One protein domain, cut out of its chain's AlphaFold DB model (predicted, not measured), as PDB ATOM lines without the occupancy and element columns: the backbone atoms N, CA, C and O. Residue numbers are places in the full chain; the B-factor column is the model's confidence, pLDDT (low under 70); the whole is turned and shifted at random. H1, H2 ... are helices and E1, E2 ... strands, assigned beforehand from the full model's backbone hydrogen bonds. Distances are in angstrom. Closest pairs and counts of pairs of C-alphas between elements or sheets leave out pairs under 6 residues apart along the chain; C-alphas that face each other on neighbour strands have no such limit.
ATOM      1  N   SER A  14     172.306 151.251 110.277       88.00
ATOM      2  CA  SER A  14     172.230 151.966 108.998       88.00
ATOM      3  C   SER A  14     172.033 150.974 107.859       88.00
ATOM      4  O   SER A  14     171.120 151.121 107.051       88.00
ATOM      5  N   GLN A  15     172.842 149.917 107.844       90.50
ATOM      6  CA  GLN A  15     172.763 148.863 106.836       90.50
ATOM      7  C   GLN A  15     171.430 148.107 106.905       90.50
ATOM      8  O   GLN A  15     170.857 147.757 105.875       90.50
ATOM      9  N   ALA A  16     170.909 147.877 108.112       90.56
ATOM     10  CA  ALA A  16     169.611 147.249 108.322       90.56
ATOM     11  C   ALA A  16     168.460 148.107 107.775       90.56
ATOM     12  O   ALA A  16     167.550 147.577 107.136       90.56
ATOM     13  N   LEU A  17     168.512 149.426 107.990       90.69
ATOM     14  CA  LEU A  17     167.541 150.375 107.442       90.69
ATOM     15  C   LEU A  17     167.590 150.422 105.916       90.69
ATOM     16  O   LEU A  17     166.544 150.318 105.276       90.69
ATOM     17  N   ASP A  18     168.787 150.529 105.334       90.62
ATOM     18  CA  ASP A  18     168.960 150.516 103.880       90.62
ATOM     19  C   ASP A  18     168.415 149.218 103.282       90.62
ATOM     20  O   ASP A  18     167.630 149.247 102.329       90.62
ATOM     21  N   ARG A  19     168.731 148.078 103.906       90.81
ATOM     22  CA  ARG A  19     168.254 146.774 103.454       90.81
ATOM     23  C   ARG A  19     166.736 146.634 103.558       90.81
ATOM     24  O   ARG A  19     166.107 146.113 102.641       90.81
ATOM     25  N   LEU A  20     166.124 147.102 104.643       90.69
ATOM     26  CA  LEU A  20     164.665 147.103 104.774       90.69
ATOM     27  C   LEU A  20     164.007 148.011 103.739       90.69
ATOM     28  O   LEU A  20     162.989 147.621 103.161       90.69
ATOM     29  N   ARG A  21     164.593 149.178 103.454       91.00
ATOM     30  CA  ARG A  21     164.097 150.081 102.413       91.00
ATOM     31  C   ARG A  21     164.140 149.419 101.040       91.00
ATOM     32  O   ARG A  21     163.175 149.529 100.299       91.00
ATOM     33  N   GLU A  22     165.209 148.700 100.708       92.00
ATOM     34  CA  GLU A  22     165.286 147.928  99.460       92.00
ATOM     35  C   GLU A  22     164.200 146.848  99.365       92.00
ATOM     36  O   GLU A  22     163.623 146.640  98.301       92.00
ATOM     37  N   LEU A  23     163.917 146.155 100.471       91.25
ATOM     38  CA  LEU A  23     162.994 145.017 100.495       91.25
ATOM     39  C   LEU A  23     161.513 145.417 100.542       91.25
ATOM     40  O   LEU A  23     160.660 144.678 100.051       91.25
ATOM     41  N   THR A  24     161.202 146.550 101.174       90.25
ATOM     42  CA  THR A  24     159.822 146.979 101.472       90.25
ATOM     43  C   THR A  24     159.440 148.310 100.831       90.25
ATOM     44  O   THR A  24     158.262 148.639 100.769       90.25
ATOM     45  N   GLY A  25     160.411 149.104 100.379       88.69
ATOM     46  CA  GLY A  25     160.202 150.485  99.942       88.69
ATOM     47  C   GLY A  25     159.989 151.487 101.085       88.69
ATOM     48  O   GLY A  25     159.899 152.687 100.827       88.69
ATOM     49  N   LEU A  26     159.931 151.038 102.346       86.88
ATOM     50  CA  LEU A  26     159.667 151.903 103.493       86.88
ATOM     51  C   LEU A  26     160.928 152.647 103.940       86.88
ATOM     52  O   LEU A  26     161.979 152.054 104.174       86.88
ATOM     53  N   SER A  27     160.801 153.962 104.121       87.62
ATOM     54  CA  SER A  27     161.841 154.789 104.734       87.62
ATOM     55  C   SER A  27     161.586 154.893 106.234       87.62
ATOM     56  O   SER A  27     160.653 155.573 106.661       87.62
ATOM     57  N   LEU A  28     162.422 154.227 107.026       84.50
ATOM     58  CA  LEU A  28     162.309 154.163 108.482       84.50
ATOM     59  C   LEU A  28     163.493 154.868 109.151       84.50
ATOM     60  O   LEU A  28     164.606 154.873 108.634       84.50
ATOM     61  N   GLY A  29     163.262 155.446 110.328       84.75
ATOM     62  CA  GLY A  29     164.327 155.885 111.230       84.75
ATOM     63  C   GLY A  29     164.762 154.774 112.192       84.75
ATOM     64  O   GLY A  29     164.001 153.846 112.469       84.75
ATOM     65  N   SER A  30     165.948 154.895 112.796       83.44
ATOM     66  CA  SER A  30     166.518 153.863 113.687       83.44
ATOM     67  C   SER A  30     165.617 153.510 114.880       83.44
ATOM     68  O   SER A  30     165.590 152.369 115.332       83.44
ATOM     69  N   ARG A  31     164.832 154.472 115.382       81.19
ATOM     70  CA  ARG A  31     163.866 154.230 116.466       81.19
ATOM     71  C   ARG A  31     162.663 153.406 115.997       81.19
ATOM     72  O   ARG A  31     162.207 152.536 116.726       81.19
ATOM     73  N   GLN A  32     162.189 153.651 114.774       85.38
ATOM     74  CA  GLN A  32     161.108 152.873 114.162       85.38
ATOM     75  C   GLN A  32     161.565 151.449 113.847       85.38
ATOM     76  O   GLN A  32     160.786 150.523 114.042       85.38
ATOM     77  N   LEU A  33     162.829 151.267 113.438       86.56
ATOM     78  CA  LEU A  33     163.430 149.943 113.278       86.56
ATOM     79  C   LEU A  33     163.334 149.133 114.574       86.56
ATOM     80  O   LEU A  33     162.829 148.020 114.541       86.56
ATOM     81  N   LEU A  34     163.733 149.698 115.720       83.94
ATOM     82  CA  LEU A  34     163.607 149.006 117.009       83.94
ATOM     83  C   LEU A  34     162.167 148.636 117.349       83.94
ATOM     84  O   LEU A  34     161.906 147.501 117.740       83.94
ATOM     85  N   THR A  35     161.239 149.582 117.199       83.88
ATOM     86  CA  THR A  35     159.821 149.335 117.484       83.88
ATOM     87  C   THR A  35     159.263 148.223 116.601       83.88
ATOM     88  O   THR A  35     158.570 147.339 117.101       83.88
ATOM     89  N   LEU A  36     159.596 148.227 115.308       84.88
ATOM     90  CA  LEU A  36     159.201 147.166 114.386       84.88
ATOM     91  C   LEU A  36     159.843 145.838 114.761       84.88
ATOM     92  O   LEU A  36     159.153 144.827 114.801       84.88
ATOM     93  N   CYS A  37     161.131 145.832 115.097       85.06
ATOM     94  CA  CYS A  37     161.805 144.614 115.510       85.06
ATOM     95  C   CYS A  37     161.162 143.997 116.755       85.06
ATOM     96  O   CYS A  37     160.959 142.785 116.799       85.06
ATOM     97  N   GLN A  38     160.777 144.826 117.726       80.88
ATOM     98  CA  GLN A  38     160.079 144.383 118.927       80.88
ATOM     99  C   GLN A  38     158.678 143.837 118.620       80.88
ATOM    100  O   GLN A  38     158.300 142.798 119.158       80.88
ATOM    101  N   ALA A  39     157.914 144.511 117.754       82.44
ATOM    102  CA  ALA A  39     156.559 144.097 117.388       82.44
ATOM    103  C   ALA A  39     156.538 142.800 116.561       82.44
ATOM    104  O   ALA A  39     155.679 141.945 116.756       82.44
ATOM    105  N   GLU A  40     157.510 142.641 115.667       81.44
ATOM    106  CA  GLU A  40     157.558 141.574 114.667       81.44
ATOM    107  C   GLU A  40     158.578 140.481 115.015       81.44
ATOM    108  O   GLU A  40     158.990 139.721 114.139       81.44
ATOM    109  N   LEU A  41     159.022 140.401 116.274       77.62
ATOM    110  CA  LEU A  41     159.949 139.375 116.773       77.62
ATOM    111  C   LEU A  41     161.285 139.294 116.003       77.62
ATOM    112  O   LEU A  41     161.900 138.229 115.920       77.62
ATOM    113  N   CYS A  42     161.758 140.407 115.441       82.62
ATOM    114  CA  CYS A  42     163.111 140.490 114.892       82.62
ATOM    115  C   CYS A  42     164.098 140.647 116.048       82.62
ATOM    116  O   CYS A  42     164.019 141.597 116.830       82.62
ATOM    117  N   ARG A  43     165.049 139.719 116.150       88.38
ATOM    118  CA  ARG A  43     166.042 139.736 117.222       88.38
ATOM    119  C   ARG A  43     167.076 140.821 116.956       88.38
ATOM    120  O   ARG A  43     167.503 141.040 115.823       88.38
ATOM    121  N   VAL A  44     167.477 141.489 118.028       88.75
ATOM    122  CA  VAL A  44     168.532 142.500 118.025       88.75
ATOM    123  C   VAL A  44     169.694 141.949 118.826       88.75
ATOM    124  O   VAL A  44     169.485 141.269 119.830       88.75
ATOM    125  N   PHE A  45     170.913 142.222 118.390       90.00
ATOM    126  CA  PHE A  45     172.101 141.663 119.008       90.00
ATOM    127  C   PHE A  45     173.127 142.728 119.365       90.00
ATOM    128  O   PHE A  45     173.155 143.822 118.804       90.00
ATOM    129  N   ILE A  46     173.995 142.373 120.301       86.81
ATOM    130  CA  ILE A  46     175.074 143.210 120.809       86.81
ATOM    131  C   ILE A  46     176.318 142.343 121.004       86.81
ATOM    132  O   ILE A  46     176.223 141.222 121.500       86.81
ATOM    133  N   ASP A  47     177.493 142.849 120.639       85.56
ATOM    134  CA  ASP A  47     178.749 142.230 121.076       85.56
ATOM    135  C   ASP A  47     178.846 142.358 122.602       85.56
ATOM    136  O   ASP A  47     178.770 143.456 123.140       85.56
ATOM    137  N   CYS A  48     178.964 141.246 123.319       77.94
ATOM    138  CA  CYS A  48     178.997 141.198 124.781       77.94
ATOM    139  C   CYS A  48     180.410 140.898 125.320       77.94
ATOM    140  O   CYS A  48     180.610 140.793 126.529       77.94
ATOM    141  N   SER A  49     181.427 140.819 124.459       76.00
ATOM    142  CA  SER A  49     182.768 140.291 124.788       76.00
ATOM    143  C   SER A  49     183.601 141.147 125.741       76.00
ATOM    144  O   SER A  49     184.569 140.681 126.359       76.00
ATOM    145  N   PHE A  50     183.233 142.421 125.846       65.94
ATOM    146  CA  PHE A  50     183.800 143.398 126.777       65.94
ATOM    147  C   PHE A  50     182.942 143.574 128.034       65.94
ATOM    148  O   PHE A  50     183.358 144.273 128.955       65.94
ATOM    149  N   ALA A  51     181.715 143.048 128.037       63.50
ATOM    150  CA  ALA A  51     180.763 143.316 129.094       63.50
ATOM    151  C   ALA A  51     181.054 142.397 130.281       63.50
ATOM    152  O   ALA A  51     181.306 141.196 130.127       63.50
ATOM    153  N   HIS A  52     181.015 142.991 131.467       66.00
ATOM    154  CA  HIS A  52     181.216 142.307 132.733       66.00
ATOM    155  C   HIS A  52     179.936 142.422 133.556       66.00
ATOM    156  O   HIS A  52     179.285 143.469 133.584       66.00
ATOM    157  N   GLY A  53     179.545 141.326 134.192       63.66
ATOM    158  CA  GLY A  53     178.346 141.262 135.018       63.66
ATOM    159  C   GLY A  53     178.637 140.666 136.386       63.66
ATOM    160  O   GLY A  53     179.622 139.943 136.572       63.66
ATOM    161  N   VAL A  54     177.747 140.973 137.323       59.69
ATOM    162  CA  VAL A  54     177.626 140.288 138.608       59.69
ATOM    163  C   VAL A  54     176.310 139.522 138.564       59.69
ATOM    164  O   VAL A  54     175.287 140.096 138.192       59.69
ATOM    165  N   VAL A  55     176.337 138.229 138.886       55.97
ATOM    166  CA  VAL A  55     175.103 137.454 139.079       55.97
ATOM    167  C   VAL A  55     174.461 137.937 140.378       55.97
ATOM    168  O   VAL A  55     175.126 137.940 141.414       55.97
ATOM    169  N   ASP A  56     173.215 138.413 140.301       50.75
ATOM    170  CA  ASP A  56     172.518 138.989 141.454       50.75
ATOM    171  C   ASP A  56     172.341 137.946 142.569       50.75
ATOM    172  O   ASP A  56     172.164 136.749 142.326       50.75
ATOM    173  N   ALA A  57     172.467 138.428 143.800       45.59
ATOM    174  CA  ALA A  57     172.911 137.689 144.976       45.59
ATOM    175  C   ALA A  57     171.842 136.798 145.646       45.59
ATOM    176  O   ALA A  57     171.664 136.861 146.860       45.59
ATOM    177  N   GLU A  58     171.159 135.925 144.902       49.28
ATOM    178  CA  GLU A  58     170.430 134.802 145.530       49.28
ATOM    179  C   GLU A  58     171.352 133.608 145.840       49.28
ATOM    180  O   GLU A  58     170.999 132.707 146.597       49.28
ATOM    181  N   GLN A  59     172.574 133.616 145.302       46.06
ATOM    182  CA  GLN A  59     173.609 132.627 145.580       46.06
ATOM    183  C   GLN A  59     174.747 133.315 146.338       46.06
ATOM    184  O   GLN A  59     175.228 134.361 145.915       46.06
ATOM    185  N   MET A  60     175.184 132.736 147.460       42.09
ATOM    186  CA  MET A  60     176.188 133.279 148.400       42.09
ATOM    187  C   MET A  60     177.595 133.547 147.806       42.09
ATOM    188  O   MET A  60     178.538 133.809 148.549       42.09
ATOM    189  N   PHE A  61     177.761 133.519 146.480       50.44
ATOM    190  CA  PHE A  61     179.027 133.694 145.779       50.44
ATOM    191  C   PHE A  61     178.871 134.680 144.615       50.44
ATOM    192  O   PHE A  61     178.084 134.466 143.695       50.44
ATOM    193  N   VAL A  62     179.668 135.753 144.625       54.44
ATOM    194  CA  VAL A  62     179.744 136.734 143.532       54.44
ATOM    195  C   VAL A  62     180.423 136.074 142.324       54.44
ATOM    196  O   VAL A  62     181.647 136.112 142.192       54.44
ATOM    197  N   ARG A  63     179.642 135.448 141.434       65.25
ATOM    198  CA  ARG A  63     180.147 134.914 140.157       65.25
ATOM    199  C   ARG A  63     180.413 136.085 139.211       65.25
ATOM    200  O   ARG A  63     179.511 136.871 138.912       65.25
ATOM    201  N   ARG A  64     181.659 136.218 138.744       72.69
ATOM    202  CA  ARG A  64     182.010 137.191 137.701       72.69
ATOM    203  C   ARG A  64     181.746 136.563 136.345       72.69
ATOM    204  O   ARG A  64     182.249 135.473 136.074       72.69
ATOM    205  N   VAL A  65     181.016 137.271 135.491       74.88
ATOM    206  CA  VAL A  65     180.756 136.830 134.117       74.88
ATOM    207  C   VAL A  65     181.405 137.764 133.102       74.88
ATOM    208  O   VAL A  65     181.506 138.973 133.331       74.88
ATOM    209  N   ARG A  66     181.843 137.205 131.973       80.44
ATOM    210  CA  ARG A  66     182.300 137.941 130.788       80.44
ATOM    211  C   ARG A  66     181.572 137.407 129.566       80.44
ATOM    212  O   ARG A  66     181.602 136.205 129.337       80.44
ATOM    213  N   GLY A  67     180.946 138.271 128.776       76.12
ATOM    214  CA  GLY A  67     180.238 137.828 127.573       76.12
ATOM    215  C   GLY A  67     181.167 137.190 126.542       76.12
ATOM    216  O   GLY A  67     182.379 137.419 126.542       76.12
ATOM    217  N   ILE A  68     180.590 136.361 125.677       81.00
ATOM    218  CA  ILE A  68     181.286 135.710 124.569       81.00
ATOM    219  C   ILE A  68     180.542 136.031 123.282       81.00
ATOM    220  O   ILE A  68     179.416 135.573 123.089       81.00
ATOM    221  N   GLY A  69     181.204 136.723 122.357       82.81
ATOM    222  CA  GLY A  69     180.638 136.903 121.028       82.81
ATOM    223  C   GLY A  69     179.502 137.909 121.016       82.81
ATOM    224  O   GLY A  69     179.479 138.872 121.783       82.81
ATOM    225  N   CYS A  70     178.560 137.659 120.116       85.62
ATOM    226  CA  CYS A  70     177.364 138.462 119.963       85.62
ATOM    227  C   CYS A  70     176.197 137.773 120.675       85.62
ATOM    228  O   CYS A  70     175.850 136.631 120.380       85.62
ATOM    229  N   CYS A  71     175.624 138.476 121.647       86.69
ATOM    230  CA  CYS A  71     174.505 138.023 122.454       86.69
ATOM    231  C   CYS A  71     173.202 138.650 121.934       86.69
ATOM    232  O   CYS A  71     173.192 139.795 121.475       86.69
ATOM    233  N   GLN A  72     172.092 137.918 122.028       89.56
ATOM    234  CA  GLN A  72     170.769 138.468 121.745       89.56
ATOM    235  C   GLN A  72     170.393 139.444 122.857       89.56
ATOM    236  O   GLN A  72     170.423 139.090 124.031       89.56
ATOM    237  N   LEU A  73     170.000 140.656 122.494       88.00
ATOM    238  CA  LEU A  73     169.510 141.664 123.416       88.00
ATOM    239  C   LEU A  73     168.036 141.386 123.726       88.00
ATOM    240  O   LEU A  73     167.199 141.382 122.824       88.00
ATOM    241  N   LEU A  74     167.736 141.097 124.993       85.31
ATOM    242  CA  LEU A  74     166.371 140.862 125.475       85.31
ATOM    243  C   LEU A  74     165.765 142.139 126.045       85.31
ATOM    244  O   LEU A  74     164.591 142.419 125.828       85.31
ATOM    245  N   ASP A  75     166.585 142.896 126.770       82.12
ATOM    246  CA  ASP A  75     166.222 144.179 127.347       82.12
ATOM    247  C   ASP A  75     167.462 145.074 127.407       82.12
ATOM    248  O   ASP A  75     168.586 144.604 127.603       82.12
ATOM    249  N   GLY A  76     167.271 146.371 127.223       70.31
ATOM    250  CA  GLY A  76     168.351 147.346 127.224       70.31
ATOM    251  C   GLY A  76     167.953 148.562 128.032       70.31
ATOM    252  O   GLY A  76     166.808 148.997 127.964       70.31
ATOM    253  N   GLY A  77     168.906 149.096 128.796       68.62
ATOM    254  CA  GLY A  77     168.717 150.306 129.584       68.62
ATOM    255  C   GLY A  77     168.492 151.538 128.706       68.62
ATOM    256  O   GLY A  77     167.404 151.772 128.183       68.62
ATOM    257  N   GLU A  78     169.518 152.370 128.558       71.56
ATOM    258  CA  GLU A  78     169.386 153.632 127.833       71.56
ATOM    259  C   GLU A  78     169.754 153.454 126.361       71.56
ATOM    260  O   GLU A  78     170.893 153.145 126.003       71.56
ATOM    261  N   TRP A  79     168.766 153.660 125.497       75.38
ATOM    262  CA  TRP A  79     168.931 153.615 124.050       75.38
ATOM    263  C   TRP A  79     169.199 155.016 123.529       75.38
ATOM    264  O   TRP A  79     168.429 155.944 123.791       75.38
ATOM    265  N   SER A  80     170.238 155.161 122.717       69.50
ATOM    266  CA  SER A  80     170.473 156.393 121.977       69.50
ATOM    267  C   SER A  80     170.543 156.111 120.480       69.50
ATOM    268  O   SER A  80     171.283 155.253 119.997       69.50
ATOM    269  N   GLY A  81     169.719 156.851 119.746       60.06
ATOM    270  CA  GLY A  81     169.786 156.996 118.298       60.06
ATOM    271  C   GLY A  81     169.856 158.486 118.015       60.06
ATOM    272  O   GLY A  81     168.837 159.109 117.728       60.06
ATOM    273  N   ALA A  82     171.020 159.089 118.249       44.66
ATOM    274  CA  ALA A  82     171.181 160.533 118.161       44.66
ATOM    275  C   ALA A  82     171.893 160.917 116.858       44.66
ATOM    276  O   ALA A  82     173.098 160.731 116.714       44.66
ATOM    277  N   GLY A  83     171.136 161.521 115.939       52.09
ATOM    278  CA  GLY A  83     171.671 162.349 114.858       52.09
ATOM    279  C   GLY A  83     171.858 161.680 113.495       52.09
ATOM    280  O   GLY A  83     171.528 160.515 113.276       52.09
ATOM    281  N   ALA A  84     172.400 162.477 112.567       41.66
ATOM    282  CA  ALA A  84     172.555 162.205 111.133       41.66
ATOM    283  C   ALA A  84     173.390 160.957 110.771       41.66
ATOM    284  O   ALA A  84     173.487 160.627 109.594       41.66
ATOM    285  N   SER A  85     173.985 160.261 111.749       49.97
ATOM    286  CA  SER A  85     174.775 159.046 111.515       49.97
ATOM    287  C   SER A  85     173.954 157.752 111.515       49.97
ATOM    288  O   SER A  85     174.507 156.703 111.202       49.97
ATOM    289  N   GLY A  86     172.670 157.779 111.908       59.25
ATOM    290  CA  GLY A  86     171.799 156.590 111.919       59.25
ATOM    291  C   GLY A  86     172.213 155.485 112.905       59.25
ATOM    292  O   GLY A  86     171.547 154.449 112.985       59.25
ATOM    293  N   MET A  87     173.283 155.699 113.678       72.25
ATOM    294  CA  MET A  87     173.893 154.682 114.525       72.25
ATOM    295  C   MET A  87     173.067 154.465 115.792       72.25
ATOM    296  O   MET A  87     172.877 155.373 116.604       72.25
ATOM    297  N   LEU A  88     172.586 153.240 115.959       83.31
ATOM    298  CA  LEU A  88     171.781 152.837 117.099       83.31
ATOM    299  C   LEU A  88     172.673 152.188 118.151       83.31
ATOM    300  O   LEU A  88     173.370 151.207 117.864       83.31
ATOM    301  N   THR A  89     172.661 152.746 119.360       84.88
ATOM    302  CA  THR A  89     173.484 152.245 120.456       84.88
ATOM    303  C   THR A  89     172.708 152.080 121.754       84.88
ATOM    304  O   THR A  89     171.690 152.736 121.974       84.88
ATOM    305  N   VAL A  90     173.219 151.208 122.618       85.69
ATOM    306  CA  VAL A  90     172.728 150.995 123.982       85.69
ATOM    307  C   VAL A  90     173.861 151.195 124.989       85.69
ATOM    308  O   VAL A  90     175.018 150.871 124.699       85.69
ATOM    309  N   SER A  91     173.532 151.746 126.154       83.94
ATOM    310  CA  SER A  91     174.445 151.976 127.280       83.94
ATOM    311  C   SER A  91     173.819 151.559 128.615       83.94
ATOM    312  O   SER A  91     172.611 151.341 128.722       83.94
ATOM    313  N   GLY A  92     174.654 151.448 129.653       83.00
ATOM    314  CA  GLY A  92     174.219 151.091 131.005       83.00
ATOM    315  C   GLY A  92     174.092 149.582 131.214       83.00
ATOM    316  O   GLY A  92     174.996 148.823 130.858       83.00
ATOM    317  N   SER A  93     172.996 149.149 131.836       84.38
ATOM    318  CA  SER A  93     172.713 147.732 132.093       84.38
ATOM    319  C   SER A  93     171.865 147.133 130.974       84.38
ATOM    320  O   SER A  93     170.888 147.737 130.537       84.38
ATOM    321  N   VAL A  94     172.221 145.930 130.535       84.94
ATOM    322  CA  VAL A  94     171.489 145.170 129.514       84.94
ATOM    323  C   VAL A  94     171.173 143.767 130.016       84.94
ATOM    324  O   VAL A  94     171.906 143.214 130.837       84.94
ATOM    325  N   VAL A  95     170.095 143.183 129.507       86.88
ATOM    326  CA  VAL A  95     169.766 141.767 129.679       86.88
ATOM    327  C   VAL A  95     169.922 141.093 128.330       86.88
ATOM    328  O   VAL A  95     169.303 141.495 127.343       86.88
ATOM    329  N   VAL A  96     170.762 140.067 128.280       87.12
ATOM    330  CA  VAL A  96     171.091 139.364 127.044       87.12
ATOM    331  C   VAL A  96     170.890 137.862 127.188       87.12
ATOM    332  O   VAL A  96     171.079 137.314 128.268       87.12
ATOM    333  N   TYR A  97     170.546 137.191 126.095       88.19
ATOM    334  CA  TYR A  97     170.647 135.741 125.968       88.19
ATOM    335  C   TYR A  97     171.902 135.396 125.166       88.19
ATOM    336  O   TYR A  97     172.108 135.919 124.067       88.19
ATOM    337  N   GLY A  98     172.753 134.526 125.701       86.12
ATOM    338  CA  GLY A  98     173.967 134.106 125.013       86.12
ATOM    339  C   GLY A  98     174.935 133.336 125.898       86.12
ATOM    340  O   GLY A  98     174.598 132.896 126.998       86.12
ATOM    341  N   SER A  99     176.158 133.171 125.393       85.38
ATOM    342  CA  SER A  99     177.243 132.518 126.123       85.38
ATOM    343  C   SER A  99     178.068 133.521 126.936       85.38
ATOM    344  O   SER A  99     178.410 134.598 126.447       85.38
ATOM    345  N   VAL A 100     178.468 133.131 128.144       84.06
ATOM    346  CA  VAL A 100     179.411 133.862 128.999       84.06
ATOM    347  C   VAL A 100     180.516 132.932 129.504       84.06
ATOM    348  O   VAL A 100     180.329 131.723 129.634       84.06
ATOM    349  N   TRP A 101     181.674 133.506 129.812       84.75
ATOM    350  CA  TRP A 101     182.675 132.903 130.681       84.75
ATOM    351  C   TRP A 101     182.329 133.222 132.127       84.75
ATOM    352  O   TRP A 101     182.228 134.397 132.484       84.75
ATOM    353  N   VAL A 102     182.196 132.191 132.954       83.19
ATOM    354  CA  VAL A 102     182.000 132.315 134.394       83.19
ATOM    355  C   VAL A 102     183.310 132.022 135.112       83.19
ATOM    356  O   VAL A 102     183.950 130.999 134.872       83.19
ATOM    357  N   TYR A 103     183.718 132.943 135.981       77.50
ATOM    358  CA  TYR A 103     184.932 132.835 136.782       77.50
ATOM    359  C   TYR A 103     184.536 132.591 138.237       77.50
ATOM    360  O   TYR A 103     184.043 133.497 138.915       77.50
ATOM    361  N   GLU A 104     184.752 131.368 138.709       70.56
ATOM    362  CA  GLU A 104     184.612 131.014 140.119       70.56
ATOM    363  C   GLU A 104     185.953 131.220 140.821       70.56
ATOM    364  O   GLU A 104     187.003 130.874 140.284       70.56
ATOM    365  N   ALA A 105     185.934 131.807 142.018       63.69
ATOM    366  CA  ALA A 105     187.162 132.120 142.750       63.69
ATOM    367  C   ALA A 105     187.984 130.865 143.109       63.69
ATOM    368  O   ALA A 105     189.200 130.957 143.250       63.69
ATOM    369  N   GLU A 106     187.330 129.704 143.229       63.12
ATOM    370  CA  GLU A 106     187.952 128.451 143.679       63.12
ATOM    371  C   GLU A 106     188.388 127.525 142.534       63.12
ATOM    372  O   GLU A 106     189.316 126.731 142.690       63.12
ATOM    373  N   GLN A 107     187.765 127.635 141.359       58.94
ATOM    374  CA  GLN A 107     188.078 126.805 140.201       58.94
ATOM    375  C   GLN A 107     188.924 127.633 139.237       58.94
ATOM    376  O   GLN A 107     188.414 128.462 138.493       58.94
ATOM    377  N   GLY A 108     190.245 127.433 139.242       61.72
ATOM    378  CA  GLY A 108     191.211 128.227 138.465       61.72
ATOM    379  C   GLY A 108     191.056 128.208 136.930       61.72
ATOM    380  O   GLY A 108     191.974 128.631 136.229       61.72
ATOM    381  N   ARG A 109     189.938 127.709 136.379       74.62
ATOM    382  CA  ARG A 109     189.603 127.748 134.951       74.62
ATOM    383  C   ARG A 109     188.179 128.273 134.749       74.62
ATOM    384  O   ARG A 109     187.267 127.764 135.391       74.62
ATOM    385  N   PRO A 110     187.970 129.240 133.836       79.00
ATOM    386  CA  PRO A 110     186.634 129.729 133.538       79.00
ATOM    387  C   PRO A 110     185.783 128.652 132.856       79.00
ATOM    388  O   PRO A 110     186.235 128.007 131.906       79.00
ATOM    389  N   GLY A 111     184.546 128.495 133.321       83.00
ATOM    390  CA  GLY A 111     183.524 127.674 132.675       83.00
ATOM    391  C   GLY A 111     182.770 128.479 131.619       83.00
ATOM    392  O   GLY A 111     182.588 129.686 131.773       83.00
ATOM    393  N   ARG A 112     182.335 127.834 130.532       86.88
ATOM    394  CA  ARG A 112     181.426 128.453 129.558       86.88
ATOM    395  C   ARG A 112     179.993 128.076 129.906       86.88
ATOM    396  O   ARG A 112     179.688 126.890 129.974       86.88
ATOM    397  N   GLU A 113     179.127 129.070 130.050       86.81
ATOM    398  CA  GLU A 113     177.699 128.875 130.313       86.81
ATOM    399  C   GLU A 113     176.858 129.616 129.278       86.81
ATOM    400  O   GLU A 113     177.236 130.688 128.806       86.81
ATOM    401  N   GLU A 114     175.718 129.036 128.914       87.69
ATOM    402  CA  GLU A 114     174.707 129.659 128.062       87.69
ATOM    403  C   GLU A 114     173.466 129.956 128.901       87.69
ATOM    404  O   GLU A 114     173.074 129.149 129.743       87.69
ATOM    405  N   GLY A 115     172.857 131.121 128.697       86.44
ATOM    406  CA  GLY A 115     171.682 131.512 129.460       86.44
ATOM    407  C   GLY A 115     171.309 132.976 129.290       86.44
ATOM    408  O   GLY A 115     171.751 133.645 128.355       86.44
ATOM    409  N   VAL A 116     170.481 133.456 130.217       87.38
ATOM    410  CA  VAL A 116     170.090 134.863 130.321       87.38
ATOM    411  C   VAL A 116     170.983 135.555 131.341       87.38
ATOM    412  O   VAL A 116     171.081 135.124 132.487       87.38
ATOM    413  N   TRP A 117     171.603 136.657 130.931       83.81
ATOM    414  CA  TRP A 117     172.608 137.362 131.714       83.81
ATOM    415  C   TRP A 117     172.293 138.845 131.787       83.81
ATOM    416  O   TRP A 117     172.075 139.505 130.770       83.81
ATOM    417  N   ARG A 118     172.336 139.391 133.003       84.38
ATOM    418  CA  ARG A 118     172.379 140.834 133.216       84.38
ATOM    419  C   ARG A 118     173.835 141.288 133.176       84.38
ATOM    420  O   ARG A 118     174.673 140.771 133.915       84.38
ATOM    421  N   MET A 119     174.141 142.249 132.313       80.62
ATOM    422  CA  MET A 119     175.501 142.734 132.093       80.62
ATOM    423  C   MET A 119     175.561 144.253 132.210       80.62
ATOM    424  O   MET A 119     174.636 144.948 131.794       80.62
ATOM    425  N   SER A 120     176.670 144.770 132.740       82.25
ATOM    426  CA  SER A 120     176.961 146.200 132.707       82.25
ATOM    427  C   SER A 120     177.889 146.508 131.536       82.25
ATOM    428  O   SER A 120     178.943 145.887 131.373       82.25
ATOM    429  N   LEU A 121     177.507 147.496 130.732       77.25
ATOM    430  CA  LEU A 121     178.349 148.062 129.680       77.25
ATOM    431  C   LEU A 121     179.304 149.140 130.231       77.25
ATOM    432  O   LEU A 121     180.143 149.660 129.495       77.25
ATOM    433  N   GLY A 122     179.205 149.475 131.524       75.81
ATOM    434  CA  GLY A 122     179.961 150.559 132.145       75.81
ATOM    435  C   GLY A 122     179.679 151.903 131.471       75.81
ATOM    436  O   GLY A 122     178.534 152.223 131.161       75.81
ATOM    437  N   ALA A 123     180.736 152.677 131.213       74.25
ATOM    438  CA  ALA A 123     180.662 153.962 130.508       74.25
ATOM    439  C   ALA A 123     180.634 153.828 128.969       74.25
ATOM    440  O   ALA A 123     180.815 154.817 128.261       74.25
ATOM    441  N   LEU A 124     180.483 152.612 128.431       76.50
ATOM    442  CA  LEU A 124     180.581 152.352 126.996       76.50
ATOM    443  C   LEU A 124     179.191 152.270 126.363       76.50
ATOM    444  O   LEU A 124     178.324 151.536 126.836       76.50
ATOM    445  N   SER A 125     179.022 152.959 125.234       81.00
ATOM    446  CA  SER A 125     177.877 152.774 124.337       81.00
ATOM    447  C   SER A 125     178.226 151.786 123.237       81.00
ATOM    448  O   SER A 125     179.352 151.759 122.723       81.00
ATOM    449  N   ARG A 126     177.261 150.943 122.875       82.94
ATOM    450  CA  ARG A 126     177.513 149.789 122.014       82.94
ATOM    451  C   ARG A 126     176.532 149.705 120.878       82.94
ATOM    452  O   ARG A 126     175.335 149.867 121.081       82.94
ATOM    453  N   ARG A 127     177.080 149.467 119.687       87.19
ATOM    454  CA  ARG A 127     176.313 149.298 118.459       87.19
ATOM    455  C   ARG A 127     175.456 148.048 118.546       87.19
ATOM    456  O   ARG A 127     175.888 147.033 119.096       87.19
ATOM    457  N   LEU A 128     174.266 148.161 117.980       88.50
ATOM    458  CA  LEU A 128     173.371 147.039 117.785       88.50
ATOM    459  C   LEU A 128     173.551 146.450 116.395       88.50
ATOM    460  O   LEU A 128     173.851 147.169 115.438       88.50
ATOM    461  N   TYR A 129     173.319 145.149 116.312       90.50
ATOM    462  CA  TYR A 129     173.440 144.370 115.097       90.50
ATOM    463  C   TYR A 129     172.159 143.599 114.811       90.50
ATOM    464  O   TYR A 129     171.432 143.189 115.722       90.50
ATOM    465  N   PHE A 130     171.921 143.383 113.526       90.62
ATOM    466  CA  PHE A 130     170.750 142.720 112.984       90.62
ATOM    467  C   PHE A 130     171.203 141.590 112.063       90.62
ATOM    468  O   PHE A 130     172.064 141.770 111.197       90.62
ATOM    469  N   SER A 131     170.606 140.415 112.244       89.31
ATOM    470  CA  SER A 131     170.812 139.296 111.329       89.31
ATOM    471  C   SER A 131     170.112 139.585 109.994       89.31
ATOM    472  O   SER A 131     168.926 139.931 110.003       89.31
ATOM    473  N   PRO A 132     170.771 139.381 108.836       89.12
ATOM    474  CA  PRO A 132     170.108 139.487 107.536       89.12
ATOM    475  C   PRO A 132     168.864 138.601 107.417       89.12
ATOM    476  O   PRO A 132     167.879 139.008 106.809       89.12
ATOM    477  N   GLY A 133     168.894 137.402 108.014       88.81
ATOM    478  CA  GLY A 133     167.759 136.477 108.001       88.81
ATOM    479  C   GLY A 133     166.551 137.019 108.766       88.81
ATOM    480  O   GLY A 133     165.428 136.948 108.272       88.81
ATOM    481  N   ASP A 134     166.785 137.636 109.927       89.00
ATOM    482  CA  ASP A 134     165.708 138.228 110.726       89.00
ATOM    483  C   ASP A 134     165.101 139.453 110.025       89.00
ATOM    484  O   ASP A 134     163.882 139.628 110.045       89.00
ATOM    485  N   LEU A 135     165.922 140.257 109.333       90.12
ATOM    486  CA  LEU A 135     165.438 141.383 108.523       90.12
ATOM    487  C   LEU A 135     164.636 140.940 107.295       90.12
ATOM    488  O   LEU A 135     163.658 141.597 106.944       90.12
ATOM    489  N   LEU A 136     165.023 139.841 106.643       90.88
ATOM    490  CA  LEU A 136     164.241 139.267 105.545       90.88
ATOM    491  C   LEU A 136     162.860 138.824 106.038       90.88
ATOM    492  O   LEU A 136     161.850 139.228 105.463       90.88
ATOM    493  N   GLY A 137     162.814 138.081 107.148       89.88
ATOM    494  CA  GLY A 137     161.548 137.671 107.755       89.88
ATOM    495  C   GLY A 137     160.699 138.866 108.207       89.88
ATOM    496  O   GLY A 137     159.482 138.859 108.042       89.88
ATOM    497  N   LEU A 138     161.329 139.920 108.737       90.69
ATOM    498  CA  LEU A 138     160.649 141.173 109.077       90.69
ATOM    499  C   LEU A 138     160.007 141.819 107.838       90.69
ATOM    500  O   LEU A 138     158.835 142.192 107.870       90.69
ATOM    501  N   ALA A 139     160.746 141.917 106.732       91.69
ATOM    502  CA  ALA A 139     160.249 142.498 105.487       91.69
ATOM    503  C   ALA A 139     159.082 141.703 104.876       91.69
ATOM    504  O   ALA A 139     158.181 142.280 104.268       91.69
ATOM    505  N   GLU A 140     159.088 140.377 105.004       91.69
ATOM    506  CA  GLU A 140     157.965 139.522 104.600       91.69
ATOM    507  C   GLU A 140     156.708 139.826 105.415       91.69
ATOM    508  O   GLU A 140     155.666 140.121 104.828       91.69
ATOM    509  N   ARG A 141     156.818 139.872 106.747       90.81
ATOM    510  CA  ARG A 141     155.678 140.161 107.634       90.81
ATOM    511  C   ARG A 141     155.068 141.540 107.389       90.81
ATOM    512  O   ARG A 141     153.846 141.664 107.338       90.81
ATOM    513  N   ILE A 142     155.904 142.555 107.159       89.19
ATOM    514  CA  ILE A 142     155.441 143.904 106.802       89.19
ATOM    515  C   ILE A 142     154.597 143.861 105.520       89.19
ATOM    516  O   ILE A 142     153.464 144.350 105.510       89.19
ATOM    517  N   ARG A 143     155.108 143.229 104.456       88.19
ATOM    518  CA  ARG A 143     154.400 143.129 103.168       88.19
ATOM    519  C   ARG A 143     153.085 142.357 103.294       88.19
ATOM    520  O   ARG A 143     152.075 142.778 102.731       88.19
ATOM    521  N   GLU A 144     153.066 141.266 104.056       88.62
ATOM    522  CA  GLU A 144     151.832 140.521 104.337       88.62
ATOM    523  C   GLU A 144     150.793 141.378 105.077       88.62
ATOM    524  O   GLU A 144     149.600 141.335 104.759       88.62
ATOM    525  N   GLY A 145     151.234 142.175 106.055       85.88
ATOM    526  CA  GLY A 145     150.378 143.106 106.787       85.88
ATOM    527  C   GLY A 145     149.727 144.142 105.869       85.88
ATOM    528  O   GLY A 145     148.513 144.357 105.937       85.88
ATOM    529  N   GLU A 146     150.502 144.736 104.959       85.56
ATOM    530  CA  GLU A 146     150.003 145.709 103.980       85.56
ATOM    531  C   GLU A 146     148.977 145.100 103.020       85.56
ATOM    532  O   GLU A 146     147.912 145.684 102.803       85.56
ATOM    533  N   GLN A 147     149.243 143.898 102.504       86.44
ATOM    534  CA  GLN A 147     148.310 143.184 101.627       86.44
ATOM    535  C   GLN A 147     146.974 142.904 102.326       86.44
ATOM    536  O   GLN A 147     145.904 143.122 101.749       86.44
ATOM    537  N   ARG A 148     147.006 142.482 103.597       87.81
ATOM    538  CA  ARG A 148     145.787 142.257 104.395       87.81
ATOM    539  C   ARG A 148     144.992 143.545 104.600       87.81
ATOM    540  O   ARG A 148     143.761 143.517 104.555       87.81
ATOM    541  N   LEU A 149     145.666 144.674 104.816       85.06
ATOM    542  CA  LEU A 149     145.012 145.979 104.959       85.06
ATOM    543  C   LEU A 149     144.369 146.445 103.649       85.06
ATOM    544  O   LEU A 149     143.244 146.945 103.672       85.06
ATOM    545  N   GLN A 150     145.043 146.255 102.515       84.19
ATOM    546  CA  GLN A 150     144.500 146.585 101.196       84.19
ATOM    547  C   GLN A 150     143.272 145.733 100.861       84.19
ATOM    548  O   GLN A 150     142.248 146.283 100.463       84.19
ATOM    549  N   ALA A 151     143.325 144.422 101.114       81.06
ATOM    550  CA  ALA A 151     142.187 143.528 100.910       81.06
ATOM    551  C   ALA A 151     140.968 143.944 101.751       81.06
ATOM    552  O   ALA A 151     139.851 143.980 101.249       81.06
ATOM    553  N   ARG A 152     141.174 144.340 103.015       84.31
ATOM    554  CA  ARG A 152     140.086 144.836 103.877       84.31
ATOM    555  C   ARG A 152     139.466 146.137 103.373       84.31
ATOM    556  O   ARG A 152     138.264 146.305 103.512       84.31
ATOM    557  N   ARG A 153     140.270 147.043 102.810       82.25
ATOM    558  CA  ARG A 153     139.785 148.311 102.236       82.25
ATOM    559  C   ARG A 153     139.047 148.118 100.916       82.25
ATOM    560  O   ARG A 153     138.161 148.900 100.625       82.25
ATOM    561  N   ALA A 154     139.420 147.113 100.126       76.56
ATOM    562  CA  ALA A 154     138.737 146.790  98.874       76.56
ATOM    563  C   ALA A 154     137.390 146.075  99.092       76.56
ATOM    564  O   ALA A 154     136.537 146.103  98.212       76.56
ATOM    565  N   SER A 155     137.209 145.435 100.253       74.56
ATOM    566  CA  SER A 155     135.983 144.720 100.631       74.56
ATOM    567  C   SER A 155     135.019 145.530 101.513       74.56
ATOM    568  O   SER A 155     134.025 144.963 101.971       74.56
ATOM    569  N   ALA A 156     135.323 146.801 101.795       62.03
ATOM    570  CA  ALA A 156     134.509 147.721 102.595       62.03
ATOM    571  C   ALA A 156     133.925 148.824 101.706       62.03
ATOM    572  O   ALA A 156     132.757 149.196 101.943       62.03
TER     573      ALA A 156
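AT A GLANCE: This is residues 14 to 156 of the 156 residues of an uncharacterized protein of Pseudomonas sp. A-1 (UniProt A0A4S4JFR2). A strongly twisted sheet of six strands is rolled into a small, rough barrel: E3, E4 and E5 bend sharply, and E1, E3, E4 and E6 pair in a ring. H1, H2 and the first part of H3 gather at one end, where residues 144 to 156 stick out as an arm. The printed part has 143 residues with three named helices and six named strands, which follow along the chain as H1 H2 E1 E2 E3 E4 E5 E6 H3; the class is mixed, helices and strands. Its branched sheet is antiparallel, with E2 E3 E4 E5 a meander, each strand the antiparallel neighbour of the one before. The whole is loose, with a radius of gyration of the C-alphas of 18.8 A and spans of 69 by 32 by 23 A.

HOW THE PARTS SIT: Start at E3, residues 64 to 80, which bends by 106 degrees at residue 69. On one side of it look for E1, residues 44 to 47, with N 46 and O 71 at 2.9 A, and E2, residues 52 to 54, with N 53 and O 65 at 3.2 A. On the other side find E4, residues 89 to 103, in a hairpin with E3; N 72 and O 97 are 2.9 A apart. E3 lies on one side of E4; on the other side of E4 find E5, residues 111 to 120, with N 96 and O 117 at 2.9 A, and E6, residues 126 to 130, with N 90 and O 126 at 2.9 A. E6 also pairs with E1, N 45 and O 129 at 2.9 A. H2, residues 30 to 39, is on the sheet at a height of 9.6 A; it only just lies over E4, with 3 of its 10 C-alphas, and runs along it at 24 degrees on the local plane. H1, residues 14 to 24, only grazes the sheet with its residues 14 to 17. H3, residues 132 to 154, is not on the sheet; it touches H1, closest C-alphas Thr 24 and Ala 139 at 6.0 A, at a steep tilt of 38 degrees, the same way. H1 and H2 only just touch, with 3 pairs of C-alphas within 8 A, the closest Leu 17 and Leu 33 at 7.2 A. In H1, H2 and H3 every O i to N i+4 pair is within hydrogen-bond range.

IN THESE COORDINATES: Find C-alpha 14 at (172.230, 151.966, 108.998), where H1 begins. E3 measures 27.4 A from first to last C-alpha, E4 27.8 A and E5 19.7 A. H3 runs 33.4 A, from C-alpha 132 at (170.108, 139.487, 107.536) to C-alpha 154 at (138.737, 146.790, 98.874).

THE WHOLE: The two C-alphas farthest apart, Glu 106 and Ala 156, are 70.1 A apart. The printed part has no cut, and no link is long. Look for pLDDT under 70 at residues 50 to 63, 77, 80 to 86, 105 to 108 and 156.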